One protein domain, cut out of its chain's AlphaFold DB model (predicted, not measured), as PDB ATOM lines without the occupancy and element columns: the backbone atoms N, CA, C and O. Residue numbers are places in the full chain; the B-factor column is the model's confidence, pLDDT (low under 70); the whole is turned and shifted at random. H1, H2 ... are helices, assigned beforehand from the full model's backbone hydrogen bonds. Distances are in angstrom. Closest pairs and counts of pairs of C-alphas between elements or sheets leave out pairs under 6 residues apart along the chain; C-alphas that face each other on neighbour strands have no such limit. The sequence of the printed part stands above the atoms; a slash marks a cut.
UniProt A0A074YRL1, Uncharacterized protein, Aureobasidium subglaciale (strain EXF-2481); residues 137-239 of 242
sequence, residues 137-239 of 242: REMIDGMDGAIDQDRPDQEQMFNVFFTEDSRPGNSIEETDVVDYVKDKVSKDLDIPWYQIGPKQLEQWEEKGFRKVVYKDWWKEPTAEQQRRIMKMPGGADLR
ATOM      1  N   ARG A 137     106.659 141.043 150.822       87.44
ATOM      2  CA  ARG A 137     106.050 142.177 150.130       87.44
ATOM      3  C   ARG A 137     106.025 141.966 148.618       87.44
ATOM      4  O   ARG A 137     104.969 142.111 148.034       87.44
ATOM      5  N   GLU A 138     107.137 141.558 148.011       86.25
ATOM      6  CA  GLU A 138     107.182 141.270 146.568       86.25
ATOM      7  C   GLU A 138     106.234 140.133 146.168       86.25
ATOM      8  O   GLU A 138     105.675 140.162 145.077       86.25
ATOM      9  N   MET A 139     106.027 139.144 147.047       82.44
ATOM     10  CA  MET A 139     105.018 138.104 146.821       82.44
ATOM     11  C   MET A 139     103.599 138.684 146.810       82.44
ATOM     12  O   MET A 139     102.847 138.390 145.889       82.44
ATOM     13  N   ILE A 140     103.248 139.506 147.806       83.69
ATOM     14  CA  ILE A 140     101.917 140.128 147.908       83.69
ATOM     15  C   ILE A 140     101.681 141.079 146.734       83.69
ATOM     16  O   ILE A 140     100.708 140.906 146.016       83.69
ATOM     17  N   ASP A 141     102.611 142.003 146.481       87.62
ATOM     18  CA  ASP A 141     102.509 142.976 145.391       87.62
ATOM     19  C   ASP A 141     102.382 142.260 144.024       87.62
ATOM     20  O   ASP A 141     101.670 142.721 143.133       87.62
ATOM     21  N   GLY A 142     103.037 141.102 143.858       82.81
ATOM     22  CA  GLY A 142     102.906 140.263 142.665       82.81
ATOM     23  C   GLY A 142     101.547 139.564 142.535       82.81
ATOM     24  O   GLY A 142     101.025 139.469 141.426       82.81
ATOM     25  N   MET A 143     100.969 139.089 143.643       82.62
ATOM     26  CA  MET A 143      99.624 138.498 143.653       82.62
ATOM     27  C   MET A 143      98.549 139.558 143.400       82.62
ATOM     28  O   MET A 143      97.690 139.344 142.547       82.62
ATOM     29  N   ASP A 144      98.634 140.704 144.076       80.69
ATOM     30  CA  ASP A 144      97.699 141.820 143.909       80.69
ATOM     31  C   ASP A 144      97.724 142.327 142.462       80.69
ATOM     32  O   ASP A 144      96.680 142.426 141.824       80.69
ATOM     33  N   GLY A 145      98.917 142.527 141.889       79.50
ATOM     34  CA  GLY A 145      99.053 142.940 140.492       79.50
ATOM     35  C   GLY A 145      98.480 141.933 139.486       79.50
ATOM     36  O   GLY A 145      97.948 142.338 138.455       79.50
ATOM     37  N   ALA A 146      98.559 140.629 139.771       78.75
ATOM     38  CA  ALA A 146      97.947 139.607 138.923       78.75
ATOM     39  C   ALA A 146      96.411 139.653 138.993       78.75
ATOM     40  O   ALA A 146      95.754 139.584 137.958       78.75
ATOM     41  N   ILE A 147      95.845 139.820 140.193       77.81
ATOM     42  CA  ILE A 147      94.393 139.930 140.409       77.81
ATOM     43  C   ILE A 147      93.838 141.208 139.765       77.81
ATOM     44  O   ILE A 147      92.801 141.168 139.096       77.81
ATOM     45  N   ASP A 148      94.542 142.329 139.934       81.00
ATOM     46  CA  ASP A 148      94.146 143.630 139.394       81.00
ATOM     47  C   ASP A 148      94.087 143.633 137.863       81.00
ATOM     48  O   ASP A 148      93.269 144.354 137.291       81.00
ATOM     49  N   GLN A 149      94.917 142.820 137.202       78.00
ATOM     50  CA  GLN A 149      94.915 142.676 135.746       78.00
ATOM     51  C   GLN A 149      93.911 141.627 135.248       78.00
ATOM     52  O   GLN A 149      93.287 141.827 134.209       78.00
ATOM     53  N   ASP A 150      93.730 140.525 135.976       81.25
ATOM     54  CA  ASP A 150      92.876 139.416 135.538       81.25
ATOM     55  C   ASP A 150      91.398 139.828 135.469       81.25
ATOM     56  O   ASP A 150      90.721 139.579 134.473       81.25
ATOM     57  N   ARG A 151      90.901 140.561 136.471       81.12
ATOM     58  CA  ARG A 151      89.496 140.996 136.506       81.12
ATOM     59  C   ARG A 151      89.069 141.857 135.299       81.12
ATOM     60  O   ARG A 151      88.080 141.498 134.659       81.12
ATOM     61  N   PRO A 152      89.740 142.976 134.954       85.81
ATOM     62  CA  PRO A 152      89.349 143.775 133.792       85.81
ATOM     63  C   PRO A 152      89.521 143.012 132.473       85.81
ATOM     64  O   PRO A 152      88.699 143.183 131.571       85.81
ATOM     65  N   ASP A 153      90.530 142.141 132.364       88.94
ATOM     66  CA  ASP A 153      90.724 141.303 131.179       88.94
ATOM     67  C   ASP A 153      89.537 140.339 130.999       88.94
ATOM     68  O   ASP A 153      88.970 140.245 129.906       88.94
ATOM     69  N   GLN A 154      89.099 139.679 132.076       87.12
ATOM     70  CA  GLN A 154      87.912 138.821 132.070       87.12
ATOM     71  C   GLN A 154      86.642 139.607 131.720       87.12
ATOM     72  O   GLN A 154      85.877 139.185 130.848       87.12
ATOM     73  N   GLU A 155      86.433 140.778 132.329       86.38
ATOM     74  CA  GLU A 155      85.290 141.653 132.037       86.38
ATOM     75  C   GLU A 155      85.253 142.069 130.553       86.38
ATOM     76  O   GLU A 155      84.190 142.043 129.919       86.38
ATOM     77  N   GLN A 156      86.406 142.418 129.973       88.81
ATOM     78  CA  GLN A 156      86.520 142.768 128.557       88.81
ATOM     79  C   GLN A 156      86.211 141.563 127.661       88.81
ATOM     80  O   GLN A 156      85.438 141.687 126.710       88.81
ATOM     81  N   MET A 157      86.757 140.388 127.974       90.88
ATOM     82  CA  MET A 157      86.487 139.166 127.215       90.88
ATOM     83  C   MET A 157      85.000 138.808 127.221       90.88
ATOM     84  O   MET A 157      84.447 138.461 126.174       90.88
ATOM     85  N   PHE A 158      84.333 138.958 128.367       88.62
ATOM     86  CA  PHE A 158      82.888 138.782 128.480       88.62
ATOM     87  C   PHE A 158      82.108 139.738 127.577       88.62
ATOM     88  O   PHE A 158      81.210 139.300 126.859       88.62
ATOM     89  N   ASN A 159      82.459 141.025 127.584       88.62
ATOM     90  CA  ASN A 159      81.796 142.057 126.778       88.62
ATOM     91  C   ASN A 159      81.940 141.844 125.269       88.62
ATOM     92  O   ASN A 159      81.048 142.193 124.487       88.62
ATOM     93  N   VAL A 160      83.075 141.300 124.841       92.31
ATOM     94  CA  VAL A 160      83.304 140.999 123.428       92.31
ATOM     95  C   VAL A 160      82.571 139.721 123.026       92.31
ATOM     96  O   VAL A 160      81.973 139.675 121.956       92.31
ATOM     97  N   PHE A 161      82.561 138.692 123.875       93.38
ATOM     98  CA  PHE A 161      82.000 137.391 123.512       93.38
ATOM     99  C   PHE A 161      80.470 137.304 123.644       93.38
ATOM    100  O   PHE A 161      79.809 136.678 122.807       93.38
ATOM    101  N   PHE A 162      79.893 137.916 124.680       92.06
ATOM    102  CA  PHE A 162      78.464 137.835 124.980       92.06
ATOM    103  C   PHE A 162      77.710 139.120 124.629       92.06
ATOM    104  O   PHE A 162      78.265 140.215 124.604       92.06
ATOM    105  N   THR A 163      76.410 138.992 124.370       89.88
ATOM    106  CA  THR A 163      75.499 140.143 124.272       89.88
ATOM    107  C   THR A 163      75.202 140.724 125.660       89.88
ATOM    108  O   THR A 163      75.033 139.955 126.614       89.88
ATOM    109  N   GLU A 164      75.071 142.053 125.763       74.94
ATOM    110  CA  GLU A 164      74.900 142.805 127.027       74.94
ATOM    111  C   GLU A 164      73.768 142.269 127.925       74.94
ATOM    112  O   GLU A 164      73.917 142.207 129.144       74.94
ATOM    113  N   ASP A 165      72.682 141.770 127.331       68.00
ATOM    114  CA  ASP A 165      71.440 141.411 128.032       68.00
ATOM    115  C   ASP A 165      71.484 140.090 128.829       68.00
ATOM    116  O   ASP A 165      70.437 139.532 129.174       68.00
ATOM    117  N   SER A 166      72.665 139.515 129.089       62.06
ATOM    118  CA  SER A 166      72.732 138.104 129.493       62.06
ATOM    119  C   SER A 166      73.771 137.696 130.545       62.06
ATOM    120  O   SER A 166      73.926 136.505 130.772       62.06
ATOM    121  N   ARG A 167      74.429 138.608 131.267       67.44
ATOM    122  CA  ARG A 167      75.468 138.210 132.245       67.44
ATOM    123  C   ARG A 167      74.959 137.332 133.411       67.44
ATOM    124  O   ARG A 167      73.837 137.551 133.885       67.44
ATOM    125  N   PRO A 168      75.771 136.374 133.905       67.12
ATOM    126  CA  PRO A 168      75.534 135.745 135.202       67.12
ATOM    127  C   PRO A 168      75.618 136.786 136.328       67.12
ATOM    128  O   PRO A 168      76.274 137.815 136.209       67.12
ATOM    129  N   GLY A 169      74.886 136.551 137.417       62.41
ATOM    130  CA  GLY A 169      74.751 137.522 138.508       62.41
ATOM    131  C   GLY A 169      75.856 137.463 139.566       62.41
ATOM    132  O   GLY A 169      75.803 138.248 140.511       62.41
ATOM    133  N   ASN A 170      76.812 136.532 139.465       65.50
ATOM    134  CA  ASN A 170      77.917 136.392 140.414       65.50
ATOM    135  C   ASN A 170      79.271 136.213 139.701       65.50
ATOM    136  O   ASN A 170      79.341 135.667 138.607       65.50
ATOM    137  N   SER A 171      80.346 136.674 140.346       61.22
ATOM    138  CA  SER A 171      81.701 136.732 139.774       61.22
ATOM    139  C   SER A 171      82.439 135.386 139.738       61.22
ATOM    140  O   SER A 171      83.389 135.222 138.976       61.22
ATOM    141  N   ILE A 172      82.027 134.414 140.562       58.75
ATOM    142  CA  ILE A 172      82.637 133.073 140.583       58.75
ATOM    143  C   ILE A 172      82.219 132.289 139.332       58.75
ATOM    144  O   ILE A 172      83.078 131.715 138.668       58.75
ATOM    145  N   GLU A 173      80.934 132.331 138.956       65.25
ATOM    146  CA  GLU A 173      80.471 131.751 137.689       65.25
ATOM    147  C   GLU A 173      81.140 132.433 136.491       65.25
ATOM    148  O   GLU A 173      81.450 131.765 135.507       65.25
ATOM    149  N   GLU A 174      81.416 133.741 136.571       66.88
ATOM    150  CA  GLU A 174      82.122 134.449 135.502       66.88
ATOM    151  C   GLU A 174      83.514 133.853 135.245       66.88
ATOM    152  O   GLU A 174      83.833 133.547 134.095       66.88
ATOM    153  N   THR A 175      84.305 133.598 136.292       70.44
ATOM    154  CA  THR A 175      85.673 133.058 136.149       70.44
ATOM    155  C   THR A 175      85.675 131.703 135.433       70.44
ATOM    156  O   THR A 175      86.397 131.520 134.450       70.44
ATOM    157  N   ASP A 176      84.815 130.773 135.859       77.25
ATOM    158  CA  ASP A 176      84.737 129.440 135.254       77.25
ATOM    159  C   ASP A 176      84.299 129.511 133.785       77.25
ATOM    160  O   ASP A 176      84.836 128.807 132.928       77.25
ATOM    161  N   VAL A 177      83.347 130.391 133.463       89.00
ATOM    162  CA  VAL A 177      82.849 130.597 132.097       89.00
ATOM    163  C   VAL A 177      83.949 131.117 131.166       89.00
ATOM    164  O   VAL A 177      84.000 130.674 130.010       89.00
ATOM    165  N   VAL A 178      84.834 132.014 131.632       90.38
ATOM    166  CA  VAL A 178      85.925 132.571 130.805       90.38
ATOM    167  C   VAL A 178      86.781 131.464 130.205       90.38
ATOM    168  O   VAL A 178      87.129 131.528 129.024       90.38
ATOM    169  N   ASP A 179      87.077 130.409 130.955       92.12
ATOM    170  CA  ASP A 179      87.913 129.322 130.454       92.12
ATOM    171  C   ASP A 179      87.262 128.559 129.286       92.12
ATOM    172  O   ASP A 179      87.944 128.164 128.327       92.12
ATOM    173  N   TYR A 180      85.932 128.425 129.295       94.19
ATOM    174  CA  TYR A 180      85.173 127.867 128.169       94.19
ATOM    175  C   TYR A 180      85.084 128.840 126.989       94.19
ATOM    176  O   TYR A 180      85.123 128.401 125.834       94.19
ATOM    177  N   VAL A 181      84.995 130.149 127.248       94.62
ATOM    178  CA  VAL A 181      85.087 131.187 126.207       94.62
ATOM    179  C   VAL A 181      86.446 131.102 125.516       94.62
ATOM    180  O   VAL A 181      86.508 130.990 124.290       94.62
ATOM    181  N   LYS A 182      87.533 131.040 126.293       95.69
ATOM    182  CA  LYS A 182      88.898 130.855 125.785       95.69
ATOM    183  C   LYS A 182      89.012 129.600 124.937       95.69
ATOM    184  O   LYS A 182      89.610 129.658 123.870       95.69
ATOM    185  N   ASP A 183      88.407 128.481 125.338       95.69
ATOM    186  CA  ASP A 183      88.405 127.244 124.540       95.69
ATOM    187  C   ASP A 183      87.674 127.396 123.208       95.69
ATOM    188  O   ASP A 183      88.165 126.943 122.169       95.69
ATOM    189  N   LYS A 184      86.519 128.063 123.209       96.19
ATOM    190  CA  LYS A 184      85.769 128.331 121.983       96.19
ATOM    191  C   LYS A 184      86.564 129.226 121.032       96.19
ATOM    192  O   LYS A 184      86.751 128.837 119.877       96.19
ATOM    193  N   VAL A 185      87.063 130.358 121.523       97.12
ATOM    194  CA  VAL A 185      87.810 131.349 120.734       97.12
ATOM    195  C   VAL A 185      89.139 130.782 120.249       97.12
ATOM    196  O   VAL A 185      89.463 130.919 119.074       97.12
ATOM    197  N   SER A 186      89.859 130.061 121.112       97.56
ATOM    198  CA  SER A 186      91.078 129.322 120.766       97.56
ATOM    199  C   SER A 186      90.871 128.488 119.514       97.56
ATOM    200  O   SER A 186      91.595 128.639 118.536       97.56
ATOM    201  N   LYS A 187      89.822 127.667 119.503       97.06
ATOM    202  CA  LYS A 187      89.507 126.786 118.378       97.06
ATOM    203  C   LYS A 187      88.947 127.523 117.158       97.06
ATOM    204  O   LYS A 187      89.047 127.010 116.051       97.06
ATOM    205  N   ASP A 188      88.296 128.669 117.339       97.50
ATOM    206  CA  ASP A 188      87.794 129.494 116.230       97.50
ATOM    207  C   ASP A 188      88.922 130.251 115.518       97.50
ATOM    208  O   ASP A 188      88.859 130.448 114.306       97.50
ATOM    209  N   LEU A 189      89.964 130.636 116.257       97.06
ATOM    210  CA  LEU A 189      91.128 131.348 115.732       97.06
ATOM    211  C   LEU A 189      92.323 130.450 115.401       97.06
ATOM    212  O   LEU A 189      93.256 130.939 114.771       97.06
ATOM    213  N   ASP A 190      92.288 129.183 115.818       96.62
ATOM    214  CA  ASP A 190      93.422 128.250 115.806       96.62
ATOM    215  C   ASP A 190      94.646 128.770 116.590       96.62
ATOM    216  O   ASP A 190      95.801 128.584 116.218       96.62
ATOM    217  N   ILE A 191      94.382 129.449 117.709       96.75
ATOM    218  CA  ILE A 191      95.400 130.009 118.609       96.75
ATOM    219  C   ILE A 191      95.382 129.221 119.919       96.75
ATOM    220  O   ILE A 191      94.293 128.935 120.421       96.75
ATOM    221  N   PRO A 192      96.531 128.868 120.528       96.44
ATOM    222  CA  PRO A 192      96.536 128.106 121.772       96.44
ATOM    223  C   PRO A 192      95.769 128.789 122.906       96.44
ATOM    224  O   PRO A 192      95.921 129.981 123.151       96.44
ATOM    225  N   TRP A 193      94.992 128.002 123.648       95.56
ATOM    226  CA  TRP A 193      94.088 128.464 124.710       95.56
ATOM    227  C   TRP A 193      94.714 129.433 125.727       95.56
ATOM    228  O   TRP A 193      94.091 130.416 126.114       95.56
ATOM    229  N   TYR A 194      95.961 129.184 126.136       93.25
ATOM    230  CA  TYR A 194      96.671 130.011 127.122       93.25
ATOM    231  C   TYR A 194      97.151 131.358 126.562       93.25
ATOM    232  O   TYR A 194      97.661 132.176 127.314       93.25
ATOM    233  N   GLN A 195      97.012 131.580 125.254       95.12
ATOM    234  CA  GLN A 195      97.310 132.849 124.588       95.12
ATOM    235  C   GLN A 195      96.040 133.643 124.267       95.12
ATOM    236  O   GLN A 195      96.131 134.726 123.697       95.12
ATOM    237  N   ILE A 196      94.859 133.110 124.598       95.75
ATOM    238  CA  ILE A 196      93.606 133.835 124.416       95.75
ATOM    239  C   ILE A 196      93.434 134.813 125.570       95.75
ATOM    240  O   ILE A 196      93.215 134.403 126.708       95.75
ATOM    241  N   GLY A 197      93.521 136.098 125.243       94.12
ATOM    242  CA  GLY A 197      93.143 137.203 126.113       94.12
ATOM    243  C   GLY A 197      92.261 138.212 125.372       94.12
ATOM    244  O   GLY A 197      91.757 137.909 124.284       94.12
ATOM    245  N   PRO A 198      92.110 139.433 125.912       94.25
ATOM    246  CA  PRO A 198      91.218 140.443 125.344       94.25
ATOM    247  C   PRO A 198      91.496 140.771 123.870       94.25
ATOM    248  O   PRO A 198      90.575 140.817 123.059       94.25
ATOM    249  N   LYS A 199      92.773 140.870 123.481       95.50
ATOM    250  CA  LYS A 199      93.182 141.139 122.089       95.50
ATOM    251  C   LYS A 199      92.739 140.051 121.110       95.50
ATOM    252  O   LYS A 199      92.371 140.338 119.977       95.50
ATOM    253  N   GLN A 200      92.794 138.784 121.518       96.88
ATOM    254  CA  GLN A 200      92.343 137.673 120.678       96.88
ATOM    255  C   GLN A 200      90.818 137.657 120.570       96.88
ATOM    256  O   GLN A 200      90.290 137.268 119.534       96.88
ATOM    257  N   LEU A 201      90.101 138.111 121.600       95.88
ATOM    258  CA  LEU A 201      88.653 138.284 121.519       95.88
ATOM    259  C   LEU A 201      88.267 139.388 120.527       95.88
ATOM    260  O   LEU A 201      87.370 139.175 119.718       95.88
ATOM    261  N   GLU A 202      88.976 140.517 120.521       95.31
ATOM    262  CA  GLU A 202      88.783 141.571 119.511       95.31
ATOM    263  C   GLU A 202      89.007 141.023 118.093       95.31
ATOM    264  O   GLU A 202      88.150 141.174 117.227       95.31
ATOM    265  N   GLN A 203      90.091 140.268 117.871       97.00
ATOM    266  CA  GLN A 203      90.341 139.599 116.583       97.00
ATOM    267  C   GLN A 203      89.232 138.609 116.195       97.00
ATOM    268  O   GLN A 203      88.953 138.407 115.012       97.00
ATOM    269  N   TRP A 204      88.619 137.944 117.174       97.75
ATOM    270  CA  TRP A 204      87.485 137.052 116.948       97.75
ATOM    271  C   TRP A 204      86.245 137.839 116.498       97.75
ATOM    272  O   TRP A 204      85.614 137.469 115.509       97.75
ATOM    273  N   GLU A 205      85.943 138.973 117.124       95.81
ATOM    274  CA  GLU A 205      84.861 139.856 116.674       95.81
ATOM    275  C   GLU A 205      85.134 140.434 115.271       95.81
ATOM    276  O   GLU A 205      84.268 140.370 114.396       95.81
ATOM    277  N   GLU A 206      86.359 140.898 115.002       96.69
ATOM    278  CA  GLU A 206      86.780 141.434 113.697       96.69
ATOM    279  C   GLU A 206      86.678 140.408 112.560       96.69
ATOM    280  O   GLU A 206      86.340 140.755 111.426       96.69
ATOM    281  N   LYS A 207      86.919 139.121 112.849       96.56
ATOM    282  CA  LYS A 207      86.709 138.022 111.889       96.56
ATOM    283  C   LYS A 207      85.228 137.726 111.616       96.56
ATOM    284  O   LYS A 207      84.923 136.836 110.820       96.56
ATOM    285  N   GLY A 208      84.311 138.464 112.239       96.25
ATOM    286  CA  GLY A 208      82.873 138.376 112.007       96.25
ATOM    287  C   GLY A 208      82.192 137.243 112.768       96.25
ATOM    288  O   GLY A 208      81.066 136.864 112.422       96.25
ATOM    289  N   PHE A 209      82.843 136.678 113.791       96.12
ATOM    290  CA  PHE A 209      82.167 135.746 114.682       96.12
ATOM    291  C   PHE A 209      81.105 136.492 115.499       96.12
ATOM    292  O   PHE A 209      81.306 137.611 115.964       96.12
ATOM    293  N   ARG A 210      79.924 135.885 115.635       93.44
ATOM    294  CA  ARG A 210      78.780 136.533 116.282       93.44
ATOM    295  C   ARG A 210      78.855 136.365 117.790       93.44
ATOM    296  O   ARG A 210      79.001 135.235 118.258       93.44
ATOM    297  N   LYS A 211      78.626 137.461 118.518       93.38
ATOM    298  CA  LYS A 211      78.346 137.412 119.955       93.38
ATOM    299  C   LYS A 211      77.185 136.469 120.242       93.38
ATOM    300  O   LYS A 211      76.264 136.333 119.431       93.38
ATOM    301  N   VAL A 212      77.233 135.825 121.398       91.62
ATOM    302  CA  VAL A 212      76.225 134.846 121.810       91.62
ATOM    303  C   VAL A 212      75.458 135.329 123.032       91.62
ATOM    304  O   VAL A 212      75.980 136.064 123.865       91.62
ATOM    305  N   VAL A 213      74.206 134.899 123.155       90.19
ATOM    306  CA  VAL A 213      73.415 135.123 124.367       90.19
ATOM    307  C   VAL A 213      73.877 134.115 125.417       90.19
ATOM    308  O   VAL A 213      73.845 132.908 125.173       90.19
ATOM    309  N   TYR A 214      74.305 134.586 126.588       88.44
ATOM    310  CA  TYR A 214      74.864 133.726 127.638       88.44
ATOM    311  C   TYR A 214      73.899 132.624 128.063       88.44
ATOM    312  O   TYR A 214      74.315 131.482 128.146       88.44
ATOM    313  N   LYS A 215      72.610 132.916 128.270       86.94
ATOM    314  CA  LYS A 215      71.629 131.904 128.710       86.94
ATOM    315  C   LYS A 215      71.425 130.772 127.701       86.94
ATOM    316  O   LYS A 215      71.141 129.648 128.100       86.94
ATOM    317  N   ASP A 216      71.583 131.066 126.414       89.12
ATOM    318  CA  ASP A 216      71.442 130.075 125.345       89.12
ATOM    319  C   ASP A 216      72.738 129.283 125.149       89.12
ATOM    320  O   ASP A 216      72.732 128.105 124.774       89.12
ATOM    321  N   TRP A 217      73.869 129.948 125.385       90.75
ATOM    322  CA  TRP A 217      75.185 129.364 125.227       90.75
ATOM    323  C   TRP A 217      75.595 128.555 126.457       90.75
ATOM    324  O   TRP A 217      75.968 127.393 126.316       90.75
ATOM    325  N   TRP A 218      75.541 129.126 127.655       89.69
ATOM    326  CA  TRP A 218      75.983 128.504 128.895       89.69
ATOM    327  C   TRP A 218      75.116 127.305 129.268       89.69
ATOM    328  O   TRP A 218      73.894 127.310 129.176       89.69
ATOM    329  N   LYS A 219      75.800 126.236 129.661       89.12
ATOM    330  CA  LYS A 219      75.225 124.987 130.159       89.12
ATOM    331  C   LYS A 219      76.230 124.434 131.145       89.12
ATOM    332  O   LYS A 219      77.419 124.433 130.811       89.12
ATOM    333  N   GLU A 220      75.729 123.945 132.270       89.19
ATOM    334  CA  GLU A 220      76.551 123.315 133.295       89.19
ATOM    335  C   GLU A 220      77.483 122.268 132.672       89.19
ATOM    336  O   GLU A 220      77.024 121.427 131.883       89.19
ATOM    337  N   PRO A 221      78.791 122.346 132.956       92.00
ATOM    338  CA  PRO A 221      79.747 121.452 132.347       92.00
ATOM    339  C   PRO A 221      79.614 120.036 132.908       92.00
ATOM    340  O   PRO A 221      79.360 119.825 134.093       92.00
ATOM    341  N   THR A 222      79.820 119.037 132.050       94.31
ATOM    342  CA  THR A 222      79.944 117.646 132.507       94.31
ATOM    343  C   THR A 222      81.238 117.464 133.305       94.31
ATOM    344  O   THR A 222      82.180 118.247 133.158       94.31
ATOM    345  N   ALA A 223      81.333 116.390 134.095       93.75
ATOM    346  CA  ALA A 223      82.562 116.059 134.823       93.75
ATOM    347  C   ALA A 223      83.785 115.979 133.887       93.75
ATOM    348  O   ALA A 223      84.866 116.460 134.218       93.75
ATOM    349  N   GLU A 224      83.599 115.451 132.676       94.19
ATOM    350  CA  GLU A 224      84.661 115.352 131.676       94.19
ATOM    351  C   GLU A 224      85.093 116.724 131.129       94.19
ATOM    352  O   GLU A 224      86.281 116.985 130.925       94.19
ATOM    353  N   GLN A 225      84.138 117.640 130.934       93.94
ATOM    354  CA  GLN A 225      84.434 119.016 130.530       93.94
ATOM    355  C   GLN A 225      85.198 119.770 131.620       93.94
ATOM    356  O   GLN A 225      86.197 120.419 131.304       93.94
ATOM    357  N   GLN A 226      84.768 119.637 132.878       92.94
ATOM    358  CA  GLN A 226      85.451 120.228 134.031       92.94
ATOM    359  C   GLN A 226      86.878 119.695 134.145       92.94
ATOM    360  O   GLN A 226      87.826 120.476 134.159       92.94
ATOM    361  N   ARG A 227      87.050 118.368 134.106       92.31
ATOM    362  CA  ARG A 227      88.365 117.713 134.141       92.31
ATOM    363  C   ARG A 227      89.284 118.216 133.030       92.31
ATOM    364  O   ARG A 227      90.472 118.449 133.256       92.31
ATOM    365  N   ARG A 228      88.758 118.400 131.814       93.69
ATOM    366  CA  ARG A 228      89.538 118.952 130.700       93.69
ATOM    367  C   ARG A 228      89.935 120.400 130.941       93.69
ATOM    368  O   ARG A 228      91.104 120.724 130.746       93.69
ATOM    369  N   ILE A 229      88.989 121.261 131.308       92.75
ATOM    370  CA  ILE A 229      89.250 122.689 131.505       92.75
ATOM    371  C   ILE A 229      90.210 122.919 132.670       92.75
ATOM    372  O   ILE A 229      91.186 123.633 132.481       92.75
ATOM    373  N   MET A 230      90.058 122.218 133.795       90.88
ATOM    374  CA  MET A 230      90.972 122.331 134.941       90.88
ATOM    375  C   MET A 230      92.418 121.924 134.610       90.88
ATOM    376  O   MET A 230      93.361 122.437 135.208       90.88
ATOM    377  N   LYS A 231      92.630 121.064 133.605       92.00
ATOM    378  CA  LYS A 231      93.979 120.706 133.132       92.00
ATOM    379  C   LYS A 231      94.630 121.814 132.289       92.00
ATOM    380  O   LYS A 231      95.848 121.830 132.108       92.00
ATOM    381  N   MET A 232      93.845 122.735 131.725       91.50
ATOM    382  CA  MET A 232      94.323 123.748 130.776       91.50
ATOM    383  C   MET A 232      95.163 124.870 131.410       91.50
ATOM    384  O   MET A 232      96.129 125.267 130.755       91.50
ATOM    385  N   PRO A 233      94.904 125.365 132.635       88.94
ATOM    386  CA  PRO A 233      95.772 126.337 133.309       88.94
ATOM    387  C   PRO A 233      97.141 125.786 133.736       88.94
ATOM    388  O   PRO A 233      98.131 126.516 133.709       88.94
ATOM    389  N   GLY A 234      97.238 124.496 134.080       85.94
ATOM    390  CA  GLY A 234      98.441 123.893 134.671       85.94
ATOM    391  C   GLY A 234      99.725 124.132 133.863       85.94
ATOM    392  O   GLY A 234      99.880 123.654 132.733       85.94
ATOM    393  N   GLY A 235     100.663 124.904 134.419       86.12
ATOM    394  CA  GLY A 235     101.930 125.253 133.768       86.12
ATOM    395  C   GLY A 235     101.800 126.159 132.534       86.12
ATOM    396  O   GLY A 235     102.707 126.157 131.701       86.12
ATOM    397  N   ALA A 236     100.692 126.898 132.379       89.81
ATOM    398  CA  ALA A 236     100.456 127.810 131.255       89.81
ATOM    399  C   ALA A 236     101.581 128.837 131.066       89.81
ATOM    400  O   ALA A 236     102.067 129.007 129.945       89.81
ATOM    401  N   ASP A 237     102.071 129.422 132.158       89.31
ATOM    402  CA  ASP A 237     103.105 130.458 132.121       89.31
ATOM    403  C   ASP A 237     104.414 129.987 131.507       89.31
ATOM    404  O   ASP A 237     105.134 130.796 130.927       89.31
ATOM    405  N   LEU A 238     104.710 128.686 131.578       93.50
ATOM    406  CA  LEU A 238     105.943 128.084 131.070       93.50
ATOM    407  C   LEU A 238     105.844 127.663 129.600       93.50
ATOM    408  O   LEU A 238     106.853 127.274 129.006       93.50
ATOM    409  N   ARG A 239     104.657 127.742 128.991       94.94
ATOM    410  CA  ARG A 239     104.436 127.314 127.608       94.94
ATOM    411  C   ARG A 239     105.084 128.274 126.616       94.94
ATOM    412  O   ARG A 239     105.230 129.481 126.854       94.94
TER     413      ARG A 239
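Overview. This is residues 137 to 239 of the 242 residues of an uncharacterized protein of Aureobasidium subglaciale (strain EXF-2481) (UniProt A0A074YRL1). A long helix, H1, sticks out with residues 137 to 149 from a body where its later part, H2 and H3 pack together, with H5 near H2 on the side away from H1. The printed part has 103 residues, with five named helices, H1 to H5, and no named strand: all helix. It is compact, radius of gyration of the C-alphas 14.2 A, spanning 43 by 28 by 28 A.

Arrangement. Start at H1, residues 137 to 161: its residues 154 to 161 alone touch H2, residues 171 to 189, at a steep tilt of 65 degrees, closest C-alphas Gln 154 and Val 178, 6.7 A. H1 touches H3, residues 198 to 206, with residues 153 to 161 alone, at a shallow tilt of 12 degrees, closest C-alphas Met 157 and Pro 198, 5.2 A. H2 touches H3 with residues 185 to 189 alone, closest C-alphas Val 185 and Trp 204, 6.9 A. H4, residues 214 to 217, touches no helix. H5, residues 223 to 231, is close but not clearly touching H2, closest C-alphas Asp 179 and Ile 229, 6.8 A. Every O i to N i+4 pair is within hydrogen-bond range in H3 and H5, 20 of 21 in H1, 13 of 15 in H2; H4 is too short.

Along the chain. Find C-alpha 137 at (106.050, 142.177, 150.130); H1 runs 36.2 A from there. H2 runs 26.4 A, with a kink of 25 degrees near residue 178. H5 ends at C-alpha 231, (93.979, 120.706, 133.132).

Size, cuts and confidence. The farthest C-alphas, Arg 137 and Gly 208, are 44.8 A apart. The printed part has no cut, and no link is long. Residues 165 to 174 have pLDDT under 70.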